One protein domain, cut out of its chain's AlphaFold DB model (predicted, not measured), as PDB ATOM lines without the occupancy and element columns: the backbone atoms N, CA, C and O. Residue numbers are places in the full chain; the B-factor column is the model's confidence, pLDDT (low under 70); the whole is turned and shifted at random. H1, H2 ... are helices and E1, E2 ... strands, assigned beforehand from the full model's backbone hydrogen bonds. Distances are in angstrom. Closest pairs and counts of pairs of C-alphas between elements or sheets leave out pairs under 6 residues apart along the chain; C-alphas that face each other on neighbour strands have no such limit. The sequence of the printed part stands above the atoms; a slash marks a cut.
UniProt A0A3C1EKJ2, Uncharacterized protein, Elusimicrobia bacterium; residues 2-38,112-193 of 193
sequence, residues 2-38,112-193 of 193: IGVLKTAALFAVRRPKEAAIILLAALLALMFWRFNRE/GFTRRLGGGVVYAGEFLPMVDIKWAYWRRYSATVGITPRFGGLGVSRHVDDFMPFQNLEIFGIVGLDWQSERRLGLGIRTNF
ATOM      1  N   ILE A   2     158.190 120.028 203.997       66.25
ATOM      2  CA  ILE A   2     159.390 120.835 204.337       66.25
ATOM      3  C   ILE A   2     160.289 121.144 203.118       66.25
ATOM      4  O   ILE A   2     160.817 122.248 203.005       66.25
ATOM      5  N   GLY A   3     160.435 120.202 202.178       71.06
ATOM      6  CA  GLY A   3     161.252 120.400 200.970       71.06
ATOM      7  C   GLY A   3     160.711 121.483 200.031       71.06
ATOM      8  O   GLY A   3     161.468 122.334 199.583       71.06
ATOM      9  N   VAL A   4     159.394 121.517 199.809       72.81
ATOM     10  CA  VAL A   4     158.739 122.496 198.922       72.81
ATOM     11  C   VAL A   4     158.862 123.920 199.478       72.81
ATOM     12  O   VAL A   4     159.166 124.848 198.734       72.81
ATOM     13  N   LEU A   5     158.712 124.079 200.798       71.69
ATOM     14  CA  LEU A   5     158.896 125.359 201.492       71.69
ATOM     15  C   LEU A   5     160.333 125.886 201.374       71.69
ATOM     16  O   LEU A   5     160.523 127.072 201.118       71.69
ATOM     17  N   LYS A   6     161.345 125.014 201.497       73.44
ATOM     18  CA  LYS A   6     162.751 125.408 201.316       73.44
ATOM     19  C   LYS A   6     163.036 125.864 199.887       73.44
ATOM     20  O   LYS A   6     163.694 126.884 199.705       73.44
ATOM     21  N   THR A   7     162.523 125.155 198.885       77.19
ATOM     22  CA  THR A   7     162.730 125.517 197.474       77.19
ATOM     23  C   THR A   7     162.034 126.833 197.123       77.19
ATOM     24  O   THR A   7     162.629 127.676 196.454       77.19
ATOM     25  N   ALA A   8     160.818 127.054 197.631       70.00
ATOM     26  CA  ALA A   8     160.091 128.310 197.452       70.00
ATOM     27  C   ALA A   8     160.806 129.494 198.127       70.00
ATOM     28  O   ALA A   8     160.948 130.555 197.522       70.00
ATOM     29  N   ALA A   9     161.325 129.300 199.344       69.44
ATOM     30  CA  ALA A   9     162.100 130.321 200.044       69.44
ATOM     31  C   ALA A   9     163.406 130.655 199.303       69.44
ATOM     32  O   ALA A   9     163.729 131.825 199.110       69.44
ATOM     33  N   LEU A  10     164.133 129.640 198.822       77.44
ATOM     34  CA  LEU A  10     165.372 129.843 198.067       77.44
ATOM     35  C   LEU A  10     165.123 130.570 196.735       77.44
ATOM     36  O   LEU A  10     165.939 131.389 196.313       77.44
ATOM     37  N   PHE A  11     163.992 130.287 196.081       75.12
ATOM     38  CA  PHE A  11     163.556 130.983 194.871       75.12
ATOM     39  C   PHE A  11     163.245 132.457 195.154       75.12
ATOM     40  O   PHE A  11     163.755 133.325 194.449       75.12
ATOM     41  N   ALA A  12     162.493 132.745 196.220       66.69
ATOM     42  CA  ALA A  12     162.149 134.111 196.609       66.69
ATOM     43  C   ALA A  12     163.385 134.968 196.930       66.69
ATOM     44  O   ALA A  12     163.437 136.134 196.550       66.69
ATOM     45  N   VAL A  13     164.409 134.379 197.559       72.50
ATOM     46  CA  VAL A  13     165.670 135.075 197.864       72.50
ATOM     47  C   VAL A  13     166.491 135.355 196.603       72.50
ATOM     48  O   VAL A  13     167.087 136.419 196.479       72.50
ATOM     49  N   ARG A  14     166.537 134.412 195.653       77.56
ATOM     50  CA  ARG A  14     167.358 134.547 194.435       77.56
ATOM     51  C   ARG A  14     166.707 135.398 193.348       77.56
ATOM     52  O   ARG A  14     167.419 135.945 192.512       77.56
ATOM     53  N   ARG A  15     165.376 135.453 193.317       78.88
ATOM     54  CA  ARG A  15     164.575 136.093 192.264       78.88
ATOM     55  C   ARG A  15     163.412 136.880 192.872       78.88
ATOM     56  O   ARG A  15     162.248 136.502 192.715       78.88
ATOM     57  N   PRO A  16     163.714 137.960 193.616       65.62
ATOM     58  CA  PRO A  16     162.707 138.678 194.391       65.62
ATOM     59  C   PRO A  16     161.642 139.332 193.501       65.62
ATOM     60  O   PRO A  16     160.471 139.372 193.874       65.62
ATOM     61  N   LYS A  17     162.014 139.788 192.296       73.50
ATOM     62  CA  LYS A  17     161.080 140.414 191.347       73.50
ATOM     63  C   LYS A  17     160.077 139.403 190.793       73.50
ATOM     64  O   LYS A  17     158.876 139.653 190.795       73.50
ATOM     65  N   GLU A  18     160.553 138.245 190.354       78.88
ATOM     66  CA  GLU A  18     159.725 137.178 189.796       78.88
ATOM     67  C   GLU A  18     158.821 136.563 190.865       78.88
ATOM     68  O   GLU A  18     157.644 136.313 190.610       78.88
ATOM     69  N   ALA A  19     159.339 136.385 192.083       72.62
ATOM     70  CA  ALA A  19     158.541 135.944 193.220       72.62
ATOM     71  C   ALA A  19     157.416 136.940 193.550       72.62
ATOM     72  O   ALA A  19     156.281 136.514 193.760       72.62
ATOM     73  N   ALA A  20     157.694 138.250 193.525       69.81
ATOM     74  CA  ALA A  20     156.675 139.279 193.730       69.81
ATOM     75  C   ALA A  20     155.580 139.236 192.649       69.81
ATOM     76  O   ALA A  20     154.396 139.320 192.976       69.81
ATOM     77  N   ILE A  21     155.952 139.043 191.378       78.75
ATOM     78  CA  ILE A  21     154.995 138.921 190.266       78.75
ATOM     79  C   ILE A  21     154.105 137.681 190.430       78.75
ATOM     80  O   ILE A  21     152.886 137.779 190.287       78.75
ATOM     81  N   ILE A  22     154.685 136.523 190.760       78.94
ATOM     82  CA  ILE A  22     153.926 135.277 190.956       78.94
ATOM     83  C   ILE A  22     152.960 135.413 192.139       78.94
ATOM     84  O   ILE A  22     151.796 135.024 192.031       78.94
ATOM     85  N   LEU A  23     153.419 135.995 193.250       75.00
ATOM     86  CA  LEU A  23     152.592 136.225 194.435       75.00
ATOM     87  C   LEU A  23     151.408 137.148 194.113       75.00
ATOM     88  O   LEU A  23     150.273 136.864 194.494       75.00
ATOM     89  N   LEU A  24     151.668 138.223 193.366       74.50
ATOM     90  CA  LEU A  24     150.648 139.162 192.919       74.50
ATOM     91  C   LEU A  24     149.606 138.484 192.016       74.50
ATOM     92  O   LEU A  24     148.408 138.663 192.225       74.50
ATOM     93  N   ALA A  25     150.045 137.689 191.039       78.25
ATOM     94  CA  ALA A  25     149.147 136.974 190.135       78.25
ATOM     95  C   ALA A  25     148.252 135.973 190.887       78.25
ATOM     96  O   ALA A  25     147.047 135.906 190.637       78.25
ATOM     97  N   ALA A  26     148.819 135.239 191.851       77.56
ATOM     98  CA  ALA A  26     148.063 134.320 192.698       77.56
ATOM     99  C   ALA A  26     147.015 135.053 193.553       77.56
ATOM    100  O   ALA A  26     145.878 134.592 193.671       77.56
ATOM    101  N   LEU A  27     147.370 136.219 194.105       72.62
ATOM    102  CA  LEU A  27     146.444 137.057 194.865       72.62
ATOM    103  C   LEU A  27     145.306 137.584 193.983       72.62
ATOM    104  O   LEU A  27     144.148 137.443 194.368       72.62
ATOM    105  N   LEU A  28     145.591 138.086 192.776       73.44
ATOM    106  CA  LEU A  28     144.560 138.547 191.832       73.44
ATOM    107  C   LEU A  28     143.575 137.434 191.436       73.44
ATOM    108  O   LEU A  28     142.367 137.670 191.368       73.44
ATOM    109  N   ALA A  29     144.059 136.209 191.219       78.06
ATOM    110  CA  ALA A  29     143.192 135.066 190.928       78.06
ATOM    111  C   ALA A  29     142.264 134.731 192.112       78.06
ATOM    112  O   ALA A  29     141.064 134.502 191.925       78.06
ATOM    113  N   LEU A  30     142.795 134.767 193.341       75.50
ATOM    114  CA  LEU A  30     142.018 134.578 194.567       75.50
ATOM    115  C   LEU A  30     140.936 135.662 194.724       75.50
ATOM    116  O   LEU A  30     139.795 135.352 195.080       75.50
ATOM    117  N   MET A  31     141.276 136.920 194.418       65.81
ATOM    118  CA  MET A  31     140.335 138.045 194.446       65.81
ATOM    119  C   MET A  31     139.158 137.823 193.503       65.81
ATOM    120  O   MET A  31     138.003 137.956 193.912       65.81
ATOM    121  N   PHE A  32     139.446 137.477 192.246       75.19
ATOM    122  CA  PHE A  32     138.426 137.269 191.223       75.19
ATOM    123  C   PHE A  32     137.448 136.160 191.630       75.19
ATOM    124  O   PHE A  32     136.230 136.318 191.519       75.19
ATOM    125  N   TRP A  33     137.972 135.060 192.177       77.19
ATOM    126  CA  TRP A  33     137.152 133.956 192.665       77.19
ATOM    127  C   TRP A  33     136.223 134.376 193.812       77.19
ATOM    128  O   TRP A  33     135.026 134.075 193.793       77.19
ATOM    129  N   ARG A  34     136.743 135.118 194.795       66.25
ATOM    130  CA  ARG A  34     135.953 135.564 195.949       66.25
ATOM    131  C   ARG A  34     134.889 136.594 195.573       66.25
ATOM    132  O   ARG A  34     133.759 136.485 196.046       66.25
ATOM    133  N   PHE A  35     135.220 137.538 194.698       66.31
ATOM    134  CA  PHE A  35     134.277 138.543 194.203       66.31
ATOM    135  C   PHE A  35     133.045 137.898 193.551       66.31
ATOM    136  O   PHE A  35     131.907 138.276 193.840       66.31
ATOM    137  N   ASN A  36     133.261 136.859 192.739       71.00
ATOM    138  CA  ASN A  36     132.169 136.106 192.126       71.00
ATOM    139  C   ASN A  36     131.312 135.359 193.158       71.00
ATOM    140  O   ASN A  36     130.101 135.246 192.984       71.00
ATOM    141  N   ARG A  37     131.912 134.896 194.263       66.56
ATOM    142  CA  ARG A  37     131.195 134.209 195.344       66.56
ATOM    143  C   ARG A  37     130.333 135.154 196.189       66.56
ATOM    144  O   ARG A  37     129.239 134.772 196.596       66.56
ATOM    145  N   GLU A  38     130.801 136.370 196.466       57.78
ATOM    146  CA  GLU A  38     130.069 137.329 197.309       57.78
ATOM    147  C   GLU A  38     128.895 138.002 196.581       57.78
ATOM    148  O   GLU A  38     127.870 138.275 197.210       57.78
ATOM    149  N   GLY A 112     140.775 147.936 216.624       91.69
ATOM    150  CA  GLY A 112     141.433 146.694 217.000       91.69
ATOM    151  C   GLY A 112     142.543 146.278 216.052       91.69
ATOM    152  O   GLY A 112     142.921 146.999 215.127       91.69
ATOM    153  N   PHE A 113     143.053 145.078 216.298       91.81
ATOM    154  CA  PHE A 113     143.964 144.396 215.391       91.81
ATOM    155  C   PHE A 113     143.176 143.563 214.383       91.81
ATOM    156  O   PHE A 113     142.081 143.082 214.666       91.81
ATOM    157  N   THR A 114     143.743 143.389 213.198       89.88
ATOM    158  CA  THR A 114     143.148 142.600 212.120       89.88
ATOM    159  C   THR A 114     144.246 141.904 211.319       89.88
ATOM    160  O   THR A 114     145.431 142.144 211.541       89.88
ATOM    161  N   ARG A 115     143.876 140.978 210.436       89.62
ATOM    162  CA  ARG A 115     144.805 140.267 209.539       89.62
ATOM    163  C   ARG A 115     144.160 140.082 208.173       89.62
ATOM    164  O   ARG A 115     143.994 138.957 207.704       89.62
ATOM    165  N   ARG A 116     143.720 141.184 207.567       88.31
ATOM    166  CA  ARG A 116     143.071 141.147 206.251       88.31
ATOM    167  C   ARG A 116     144.083 141.377 205.153       88.31
ATOM    168  O   ARG A 116     144.910 142.280 205.252       88.31
ATOM    169  N   LEU A 117     143.992 140.561 204.111       90.50
ATOM    170  CA  LEU A 117     144.770 140.756 202.900       90.50
ATOM    171  C   LEU A 117     144.125 141.865 202.076       90.50
ATOM    172  O   LEU A 117     142.901 141.934 201.964       90.50
ATOM    173  N   GLY A 118     144.954 142.738 201.522       91.31
ATOM    174  CA  GLY A 118     144.543 143.809 200.630       91.31
ATOM    175  C   GLY A 118     145.293 143.762 199.312       91.31
ATOM    176  O   GLY A 118     146.368 143.170 199.195       91.31
ATOM    177  N   GLY A 119     144.700 144.389 198.307       91.81
ATOM    178  CA  GLY A 119     145.271 144.482 196.973       91.81
ATOM    179  C   GLY A 119     144.756 145.714 196.255       91.81
ATOM    180  O   GLY A 119     143.608 146.126 196.446       91.81
ATOM    181  N   GLY A 120     145.615 146.325 195.449       93.56
ATOM    182  CA  GLY A 120     145.315 147.601 194.826       93.56
ATOM    183  C   GLY A 120     146.368 148.065 193.838       93.56
ATOM    184  O   GLY A 120     147.212 147.293 193.379       93.56
ATOM    185  N   VAL A 121     146.306 149.352 193.522       95.00
ATOM    186  CA  VAL A 121     147.261 150.034 192.650       95.00
ATOM    187  C   VAL A 121     147.735 151.295 193.352       95.00
ATOM    188  O   VAL A 121     146.931 152.052 193.891       95.00
ATOM    189  N   VAL A 122     149.045 151.519 193.325       97.00
ATOM    190  CA  VAL A 122     149.724 152.668 193.917       97.00
ATOM    191  C   VAL A 122     150.516 153.400 192.847       97.00
ATOM    192  O   VAL A 122     151.267 152.792 192.094       97.00
ATOM    193  N   TYR A 123     150.380 154.716 192.802       95.44
ATOM    194  CA  TYR A 123     151.219 155.594 192.013       95.44
ATOM    195  C   TYR A 123     152.443 156.038 192.826       95.44
ATOM    196  O   TYR A 123     152.299 156.664 193.875       95.44
ATOM    197  N   ALA A 124     153.641 155.726 192.329       95.12
ATOM    198  CA  ALA A 124     154.932 156.116 192.909       95.12
ATOM    199  C   ALA A 124     155.920 156.498 191.791       95.12
ATOM    200  O   ALA A 124     156.940 155.842 191.576       95.12
ATOM    201  N   GLY A 125     155.547 157.504 190.993       93.88
ATOM    202  CA  GLY A 125     156.207 157.852 189.724       93.88
ATOM    203  C   GLY A 125     155.749 156.987 188.542       93.88
ATOM    204  O   GLY A 125     155.765 157.443 187.404       93.88
ATOM    205  N   GLU A 126     155.250 155.781 188.813       94.62
ATOM    206  CA  GLU A 126     154.493 154.939 187.885       94.62
ATOM    207  C   GLU A 126     153.370 154.197 188.626       94.62
ATOM    208  O   GLU A 126     153.380 154.130 189.859       94.62
ATOM    209  N   PHE A 127     152.407 153.640 187.886       94.81
ATOM    210  CA  PHE A 127     151.356 152.799 188.458       94.81
ATOM    211  C   PHE A 127     151.888 151.398 188.747       94.81
ATOM    212  O   PHE A 127     152.246 150.646 187.842       94.81
ATOM    213  N   LEU A 128     151.907 151.049 190.026       94.44
ATOM    214  CA  LEU A 128     152.392 149.783 190.533       94.44
ATOM    215  C   LEU A 128     151.240 148.990 191.137       94.44
ATOM    216  O   LEU A 128     150.516 149.521 191.984       94.44
ATOM    217  N   PRO A 129     151.079 147.711 190.777       94.94
ATOM    218  CA  PRO A 129     150.218 146.844 191.553       94.94
ATOM    219  C   PRO A 129     150.792 146.685 192.965       94.94
ATOM    220  O   PRO A 129     152.010 146.680 193.168       94.94
ATOM    221  N   MET A 130     149.908 146.545 193.940       94.62
ATOM    222  CA  MET A 130     150.272 146.403 195.339       94.62
ATOM    223  C   MET A 130     149.469 145.283 195.982       94.62
ATOM    224  O   MET A 130     148.278 145.124 195.713       94.62
ATOM    225  N   VAL A 131     150.124 144.563 196.886       95.00
ATOM    226  CA  VAL A 131     149.475 143.680 197.854       95.00
ATOM    227  C   VAL A 131     149.904 144.079 199.251       95.00
ATOM    228  O   VAL A 131     151.028 144.540 199.456       95.00
ATOM    229  N   ASP A 132     149.016 143.925 200.219       95.38
ATOM    230  CA  ASP A 132     149.301 144.324 201.588       95.38
ATOM    231  C   ASP A 132     148.574 143.454 202.617       95.38
ATOM    232  O   ASP A 132     147.687 142.659 202.297       95.38
ATOM    233  N   ILE A 133     148.973 143.621 203.874       95.38
ATOM    234  CA  ILE A 133     148.259 143.110 205.037       95.38
ATOM    235  C   ILE A 133     147.849 144.298 205.900       95.38
ATOM    236  O   ILE A 133     148.688 145.081 206.353       95.38
ATOM    237  N   LYS A 134     146.552 144.399 206.177       94.62
ATOM    238  CA  LYS A 134     146.002 145.280 207.203       94.62
ATOM    239  C   LYS A 134     146.204 144.625 208.567       94.62
ATOM    240  O   LYS A 134     145.774 143.487 208.764       94.62
ATOM    241  N   TRP A 135     146.846 145.333 209.494       94.06
ATOM    242  CA  TRP A 135     147.202 144.790 210.812       94.06
ATOM    243  C   TRP A 135     146.485 145.480 211.974       94.06
ATOM    244  O   TRP A 135     146.269 144.859 213.015       94.06
ATOM    245  N   ALA A 136     146.044 146.725 211.794       95.19
ATOM    246  CA  ALA A 136     145.217 147.435 212.763       95.19
ATOM    247  C   ALA A 136     144.216 148.355 212.064       95.19
ATOM    248  O   ALA A 136     144.455 148.815 210.946       95.19
ATOM    249  N   TYR A 137     143.105 148.638 212.735       94.19
ATOM    250  CA  TYR A 137     142.099 149.583 212.272       94.19
ATOM    251  C   TYR A 137     141.620 150.477 213.412       94.19
ATOM    252  O   TYR A 137     141.587 150.081 214.581       94.19
ATOM    253  N   TRP A 138     141.255 151.701 213.047       93.50
ATOM    254  CA  TRP A 138     140.605 152.661 213.920       93.50
ATOM    255  C   TRP A 138     139.594 153.467 213.112       93.50
ATOM    256  O   TRP A 138     139.943 154.265 212.238       93.50
ATOM    257  N   ARG A 139     138.316 153.252 213.414       89.81
ATOM    258  CA  ARG A 139     137.161 153.763 212.684       89.81
ATOM    259  C   ARG A 139     137.280 153.399 211.207       89.81
ATOM    260  O   ARG A 139     137.246 152.229 210.858       89.81
ATOM    261  N   ARG A 140     137.447 154.405 210.351       90.19
ATOM    262  CA  ARG A 140     137.585 154.263 208.896       90.19
ATOM    263  C   ARG A 140     139.029 154.141 208.436       90.19
ATOM    264  O   ARG A 140     139.255 153.975 207.244       90.19
ATOM    265  N   TYR A 141     139.983 154.295 209.349       93.81
ATOM    266  CA  TYR A 141     141.402 154.272 209.044       93.81
ATOM    267  C   TYR A 141     141.986 152.912 209.353       93.81
ATOM    268  O   TYR A 141     141.525 152.194 210.245       93.81
ATOM    269  N   SER A 142     143.028 152.543 208.628       95.31
ATOM    270  CA  SER A 142     143.737 151.307 208.899       95.31
ATOM    271  C   SER A 142     145.225 151.442 208.669       95.31
ATOM    272  O   SER A 142     145.669 152.199 207.809       95.31
ATOM    273  N   ALA A 143     145.986 150.702 209.465       97.12
ATOM    274  CA  ALA A 143     147.420 150.565 209.325       97.12
ATOM    275  C   ALA A 143     147.723 149.283 208.551       97.12
ATOM    276  O   ALA A 143     147.118 148.227 208.780       97.12
ATOM    277  N   THR A 144     148.664 149.384 207.622       97.00
ATOM    278  CA  THR A 144     148.924 148.344 206.632       97.00
ATOM    279  C   THR A 144     150.427 148.170 206.442       97.00
ATOM    280  O   THR A 144     151.218 149.075 206.718       97.00
ATOM    281  N   VAL A 145     150.825 146.985 205.991       97.25
ATOM    282  CA  VAL A 145     152.176 146.705 205.499       97.25
ATOM    283  C   VAL A 145     152.029 146.192 204.080       97.25
ATOM    284  O   VAL A 145     151.383 145.166 203.870       97.25
ATOM    285  N   GLY A 146     152.580 146.923 203.117       95.56
ATOM    286  CA  GLY A 146     152.387 146.667 201.696       95.56
ATOM    287  C   GLY A 146     153.690 146.433 200.953       95.56
ATOM    288  O   GLY A 146     154.752 146.915 201.351       95.56
ATOM    289  N   ILE A 147     153.591 145.704 199.848       95.75
ATOM    290  CA  ILE A 147     154.676 145.496 198.895       95.75
ATOM    291  C   ILE A 147     154.187 145.781 197.475       95.75
ATOM    292  O   ILE A 147     153.052 145.482 197.100       95.75
ATOM    293  N   THR A 148     155.078 146.346 196.675       94.44
ATOM    294  CA  THR A 148     154.922 146.589 195.238       94.44
ATOM    295  C   THR A 148     156.116 145.973 194.502       94.44
ATOM    296  O   THR A 148     157.119 145.653 195.142       94.44
ATOM    297  N   PRO A 149     156.104 145.856 193.162       94.38
ATOM    298  CA  PRO A 149     157.280 145.422 192.407       94.38
ATOM    299  C   PRO A 149     158.531 146.293 192.596       94.38
ATOM    300  O   PRO A 149     159.628 145.826 192.288       94.38
ATOM    301  N   ARG A 150     158.400 147.536 193.085       93.94
ATOM    302  CA  ARG A 150     159.536 148.448 193.303       93.94
ATOM    303  C   ARG A 150     159.950 148.602 194.760       93.94
ATOM    304  O   ARG A 150     161.134 148.781 195.011       93.94
ATOM    305  N   PHE A 151     159.012 148.582 195.698       96.31
ATOM    306  CA  PHE A 151     159.287 148.907 197.097       96.31
ATOM    307  C   PHE A 151     158.283 148.281 198.061       96.31
ATOM    308  O   PHE A 151     157.161 147.947 197.673       96.31
ATOM    309  N   GLY A 152     158.681 148.165 199.326       95.69
ATOM    310  CA  GLY A 152     157.825 147.735 200.431       95.69
ATOM    311  C   GLY A 152     157.831 148.750 201.567       95.69
ATOM    312  O   GLY A 152     158.801 149.492 201.738       95.69
ATOM    313  N   GLY A 153     156.749 148.812 202.339       96.88
ATOM    314  CA  GLY A 153     156.604 149.848 203.352       96.88
ATOM    315  C   GLY A 153     155.387 149.729 204.255       96.88
ATOM    316  O   GLY A 153     154.575 148.809 204.147       96.88
ATOM    317  N   LEU A 154     155.283 150.705 205.152       98.06
ATOM    318  CA  LEU A 154     154.126 150.904 206.011       98.06
ATOM    319  C   LEU A 154     153.159 151.849 205.317       98.06
ATOM    320  O   LEU A 154     153.571 152.832 204.697       98.06
ATOM    321  N   GLY A 155     151.874 151.566 205.444       97.00
ATOM    322  CA  GLY A 155     150.851 152.398 204.857       97.00
ATOM    323  C   GLY A 155     149.686 152.675 205.784       97.00
ATOM    324  O   GLY A 155     149.469 152.002 206.794       97.00
ATOM    325  N   VAL A 156     148.943 153.707 205.409       97.38
ATOM    326  CA  VAL A 156     147.683 154.092 206.028       97.38
ATOM    327  C   VAL A 156     146.628 154.111 204.940       97.38
ATOM    328  O   VAL A 156     146.847 154.661 203.859       97.38
ATOM    329  N   SER A 157     145.481 153.515 205.223       95.88
ATOM    330  CA  SER A 157     144.323 153.562 204.343       95.88
ATOM    331  C   SER A 157     143.107 154.166 205.024       95.88
ATOM    332  O   SER A 157     143.034 154.225 206.254       95.88
ATOM    333  N   ARG A 158     142.157 154.642 204.215       93.50
ATOM    334  CA  ARG A 158     140.858 155.155 204.654       93.50
ATOM    335  C   ARG A 158     139.757 154.638 203.736       93.50
ATOM    336  O   ARG A 158     139.835 154.839 202.524       93.50
ATOM    337  N   HIS A 159     138.706 154.064 204.311       90.12
ATOM    338  CA  HIS A 159     137.500 153.696 203.569       90.12
ATOM    339  C   HIS A 159     136.843 154.911 202.891       90.12
ATOM    340  O   HIS A 159     136.810 156.014 203.447       90.12
ATOM    341  N   VAL A 160     136.362 154.718 201.659       87.06
ATOM    342  CA  VAL A 160     135.669 155.745 200.849       87.06
ATOM    343  C   VAL A 160     134.237 155.353 200.470       87.06
ATOM    344  O   VAL A 160     133.631 155.944 199.578       87.06
ATOM    345  N   ASP A 161     133.689 154.395 201.203       73.81
ATOM    346  CA  ASP A 161     132.288 153.964 201.212       73.81
ATOM    347  C   ASP A 161     131.279 155.113 201.424       73.81
ATOM    348  O   ASP A 161     130.147 155.024 200.957       73.81
ATOM    349  N   ASP A 162     131.695 156.233 202.027       66.31
ATOM    350  CA  ASP A 162     130.874 157.455 202.124       66.31
ATOM    351  C   ASP A 162     130.555 158.105 200.767       66.31
ATOM    352  O   ASP A 162     129.533 158.774 200.624       66.31
ATOM    353  N   PHE A 163     131.440 157.951 199.781       66.00
ATOM    354  CA  PHE A 163     131.358 158.663 198.502       66.00
ATOM    355  C   PHE A 163     130.943 157.762 197.344       66.00
ATOM    356  O   PHE A 163     130.423 158.247 196.340       66.00
ATOM    357  N   MET A 164     131.198 156.456 197.451       57.97
ATOM    358  CA  MET A 164     130.927 155.502 196.384       57.97
ATOM    359  C   MET A 164     130.356 154.197 196.945       57.97
ATOM    360  O   MET A 164     130.853 153.696 197.949       57.97
ATOM    361  N   PRO A 165     129.388 153.560 196.258       58.25
ATOM    362  CA  PRO A 165     128.774 152.308 196.710       58.25
ATOM    363  C   PRO A 165     129.703 151.081 196.594       58.25
ATOM    364  O   PRO A 165     129.245 149.945 196.739       58.25
ATOM    365  N   PHE A 166     130.993 151.279 196.302       63.38
ATOM    366  CA  PHE A 166     131.983 150.214 196.195       63.38
ATOM    367  C   PHE A 166     132.423 149.772 197.590       63.38
ATOM    368  O   PHE A 166     133.230 150.422 198.254       63.38
ATOM    369  N   GLN A 167     131.876 148.638 198.029       67.44
ATOM    370  CA  GLN A 167     132.225 148.018 199.303       67.44
ATOM    371  C   GLN A 167     133.732 147.731 199.369       67.44
ATOM    372  O   GLN A 167     134.323 147.257 198.398       67.44
ATOM    373  N   ASN A 168     134.337 147.998 200.530       79.69
ATOM    374  CA  ASN A 168     135.753 147.754 200.824       79.69
ATOM    375  C   ASN A 168     136.764 148.552 199.982       79.69
ATOM    376  O   ASN A 168     137.947 148.222 200.033       79.69
ATOM    377  N   LEU A 169     136.343 149.580 199.236       87.44
ATOM    378  CA  LEU A 169     137.274 150.486 198.562       87.44
ATOM    379  C   LEU A 169     137.899 151.451 199.575       87.44
ATOM    380  O   LEU A 169     137.203 152.071 200.386       87.44
ATOM    381  N   GLU A 170     139.214 151.611 199.500       92.94
ATOM    382  CA  GLU A 170     139.964 152.534 200.342       92.94
ATOM    383  C   GLU A 170     140.940 153.357 199.507       92.94
ATOM    384  O   GLU A 170     141.575 152.845 198.581       92.94
ATOM    385  N   ILE A 171     141.107 154.623 199.890       93.94
ATOM    386  CA  ILE A 171     142.288 155.396 199.504       93.94
ATOM    387  C   ILE A 171     143.444 155.001 200.407       93.94
ATOM    388  O   ILE A 171     143.252 154.680 201.582       93.94
ATOM    389  N   PHE A 172     144.645 155.018 199.859       95.06
ATOM    390  CA  PHE A 172     145.798 154.432 200.510       95.06
ATOM    391  C   PHE A 172     147.067 155.231 200.235       95.06
ATOM    392  O   PHE A 172     147.294 155.672 199.110       95.06
ATOM    393  N   GLY A 173     147.904 155.385 201.257       97.00
ATOM    394  CA  GLY A 173     149.260 155.898 201.131       97.00
ATOM    395  C   GLY A 173     150.263 154.943 201.763       97.00
ATOM    396  O   GLY A 173     149.998 154.395 202.829       97.00
ATOM    397  N   ILE A 174     151.415 154.767 201.122       97.94
ATOM    398  CA  ILE A 174     152.520 153.922 201.588       97.94
ATOM    399  C   ILE A 174     153.827 154.687 201.548       97.94
ATOM    400  O   ILE A 174     154.126 155.376 200.576       97.94
ATOM    401  N   VAL A 175     154.628 154.521 202.589       98.12
ATOM    402  CA  VAL A 175     155.997 155.020 202.653       98.12
ATOM    403  C   VAL A 175     156.925 153.876 203.028       98.12
ATOM    404  O   VAL A 175     156.615 153.054 203.893       98.12
ATOM    405  N   GLY A 176     158.063 153.791 202.352       97.06
ATOM    406  CA  GLY A 176     158.964 152.667 202.534       97.06
ATOM    407  C   GLY A 176     160.282 152.815 201.804       97.06
ATOM    408  O   GLY A 176     160.680 153.919 201.427       97.06
ATOM    409  N   LEU A 177     160.952 151.682 201.626       97.12
ATOM    410  CA  LEU A 177     162.231 151.581 200.939       97.12
ATOM    411  C   LEU A 177     162.071 150.710 199.699       97.12
ATOM    412  O   LEU A 177     161.396 149.675 199.738       97.12
ATOM    413  N   ASP A 178     162.683 151.132 198.600       96.06
ATOM    414  CA  ASP A 178     162.836 150.267 197.439       96.06
ATOM    415  C   ASP A 178     163.920 149.207 197.646       96.06
ATOM    416  O   ASP A 178     164.610 149.153 198.666       96.06
ATOM    417  N   TRP A 179     164.069 148.332 196.656       93.38
ATOM    418  CA  TRP A 179     165.050 147.247 196.693       93.38
ATOM    419  C   TRP A 179     166.511 147.719 196.651       93.38
ATOM    420  O   TRP A 179     167.410 146.900 196.818       93.38
ATOM    421  N   GLN A 180     166.749 149.014 196.429       95.38
ATOM    422  CA  GLN A 180     168.058 149.666 196.482       95.38
ATOM    423  C   GLN A 180     168.226 150.521 197.751       95.38
ATOM    424  O   GLN A 180     169.245 151.186 197.907       95.38
ATOM    425  N   SER A 181     167.287 150.440 198.701       93.94
ATOM    426  CA  SER A 181     167.259 151.217 199.948       93.94
ATOM    427  C   SER A 181     166.990 152.719 199.775       93.94
ATOM    428  O   SER A 181     167.236 153.495 200.700       93.94
ATOM    429  N   GLU A 182     166.438 153.152 198.640       96.62
ATOM    430  CA  GLU A 182     165.961 154.526 198.476       96.62
ATOM    431  C   GLU A 182     164.550 154.686 199.046       96.62
ATOM    432  O   GLU A 182     163.704 153.793 198.955       96.62
ATOM    433  N   ARG A 183     164.262 155.858 199.619       97.75
ATOM    434  CA  ARG A 183     162.932 156.165 200.161       97.75
ATOM    435  C   ARG A 183     161.921 156.335 199.030       97.75
ATOM    436  O   ARG A 183     162.146 157.104 198.099       97.75
ATOM    437  N   ARG A 184     160.770 155.679 199.157       97.19
ATOM    438  CA  ARG A 184     159.638 155.802 198.232       97.19
ATOM    439  C   ARG A 184     158.371 156.185 198.981       97.19
ATOM    440  O   ARG A 184     158.136 155.743 200.105       97.19
ATOM    441  N   LEU A 185     157.553 156.991 198.316       97.75
ATOM    442  CA  LEU A 185     156.193 157.331 198.710       97.75
ATOM    443  C   LEU A 185     155.271 156.914 197.569       97.75
ATOM    444  O   LEU A 185     155.591 157.140 196.401       97.75
ATOM    445  N   GLY A 186     154.127 156.336 197.909       97.00
ATOM    446  CA  GLY A 186     153.092 156.022 196.946       97.00
ATOM    447  C   GLY A 186     151.702 156.351 197.468       97.00
ATOM    448  O   GLY A 186     151.443 156.246 198.666       97.00
ATOM    449  N   LEU A 187     150.813 156.738 196.557       97.75
ATOM    450  CA  LEU A 187     149.397 156.998 196.823       97.75
ATOM    451  C   LEU A 187     148.539 156.187 195.860       97.75
ATOM    452  O   LEU A 187     148.899 156.029 194.699       97.75
ATOM    453  N   GLY A 188     147.407 155.671 196.311       95.44
ATOM    454  CA  GLY A 188     146.623 154.771 195.484       95.44
ATOM    455  C   GLY A 188     145.265 154.410 196.045       95.44
ATOM    456  O   GLY A 188     144.760 155.022 196.987       95.44
ATOM    457  N   ILE A 189     144.698 153.376 195.437       94.31
ATOM    458  CA  ILE A 189     143.440 152.763 195.846       94.31
ATOM    459  C   ILE A 189     143.666 151.284 196.122       94.31
ATOM    460  O   ILE A 189     144.465 150.627 195.449       94.31
ATOM    461  N   ARG A 190     142.946 150.751 197.102       92.12
ATOM    462  CA  ARG A 190     142.999 149.336 197.468       92.12
ATOM    463  C   ARG A 190     141.623 148.802 197.819       92.12
ATOM    464  O   ARG A 190     140.701 149.559 198.112       92.12
ATOM    465  N   THR A 191     141.531 147.483 197.833       89.94
ATOM    466  CA  THR A 191     140.375 146.741 198.328       89.94
ATOM    467  C   THR A 191     140.828 145.671 199.311       89.94
ATOM    468  O   THR A 191     141.964 145.198 199.222       89.94
ATOM    469  N   ASN A 192     139.965 145.312 200.262       85.25
ATOM    470  CA  ASN A 192     140.220 144.210 201.194       85.25
ATOM    471  C   ASN A 192     139.581 142.915 200.703       85.25
ATOM    472  O   ASN A 192     138.478 142.931 200.152       85.25
ATOM    473  N   PHE A 193     140.243 141.800 201.007       72.94
ATOM    474  CA  PHE A 193     139.736 140.443 200.840       72.94
ATOM    475  C   PHE A 193     139.468 139.872 202.233       72.94
ATOM    476  O   PHE A 193     140.366 139.296 202.873       72.94
TER     477      PHE A 193
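AT A GLANCE: This is residues 2 to 38 and 112 to 193 of the 193 residues of an uncharacterized protein of Elusimicrobia bacterium (UniProt A0A3C1EKJ2). A closed barrel of six strands, E1 to E6, has one long helix, H2, packed slantwise on its outside; the shorter H1 makes a corner with H2, and its residues 2 to 7 stick out. The printed part has 119 residues, with two named helices, then six named strands in a meander, each strand the antiparallel neighbour of the one before, and E6 pairs with E1. The class is mixed; the whole is compact, with a radius of gyration of the C-alphas of 14.9 A and spans of 45 by 37 by 28 A.

HOW THE PARTS SIT: E1, residues 112 to 123, and E2, residues 127 to 138, form a hairpin, with N 118 and O 132 within hydrogen-bond range at 2.8 A. Three more hairpins follow: E3, residues 141 to 147, with E2 (N 133 and O 145, 2.9 A); E4, residues 151 to 159, with E3 (N 144 and O 155, 2.9 A); E5, residues 169 to 178, with E4 (N 156 and O 173, 2.9 A). E6, residues 183 to 192, forms a hairpin with E5 (N 172 and O 188, 2.9 A) and is antiparallel to E1 (N 121 and O 189, 3.0 A). H2, residues 16 to 38, is on the barrel, outside it, at a height over the sheet of 9.4 A; its closest C-alphas to E2 are Leu 24 and Val 131, 6.8 A. H1, residues 2 to 14, only just touches H2, only at the corner, with 3 pairs of C-alphas within 8 A, the closest Ala 12 and Ala 19, 5.3 A. In H1 and H2 every O i to N i+4 pair is within hydrogen-bond range.

IN THESE COORDINATES: H2 is 32.8 A long, E1 28.3 A and E2 27.6 A. H1 begins at C-alpha 2 (159.390, 120.835, 204.337); E6 ends at C-alpha 192 (140.220, 144.210, 201.194).

THE WHOLE: Residues 39 to 111 are not printed, and C-alphas 38 and 112 are 24.6 A apart across the cut. Of the links printed whole, none is long. Sixteen residues have pLDDT under 70, among them 162 to 167.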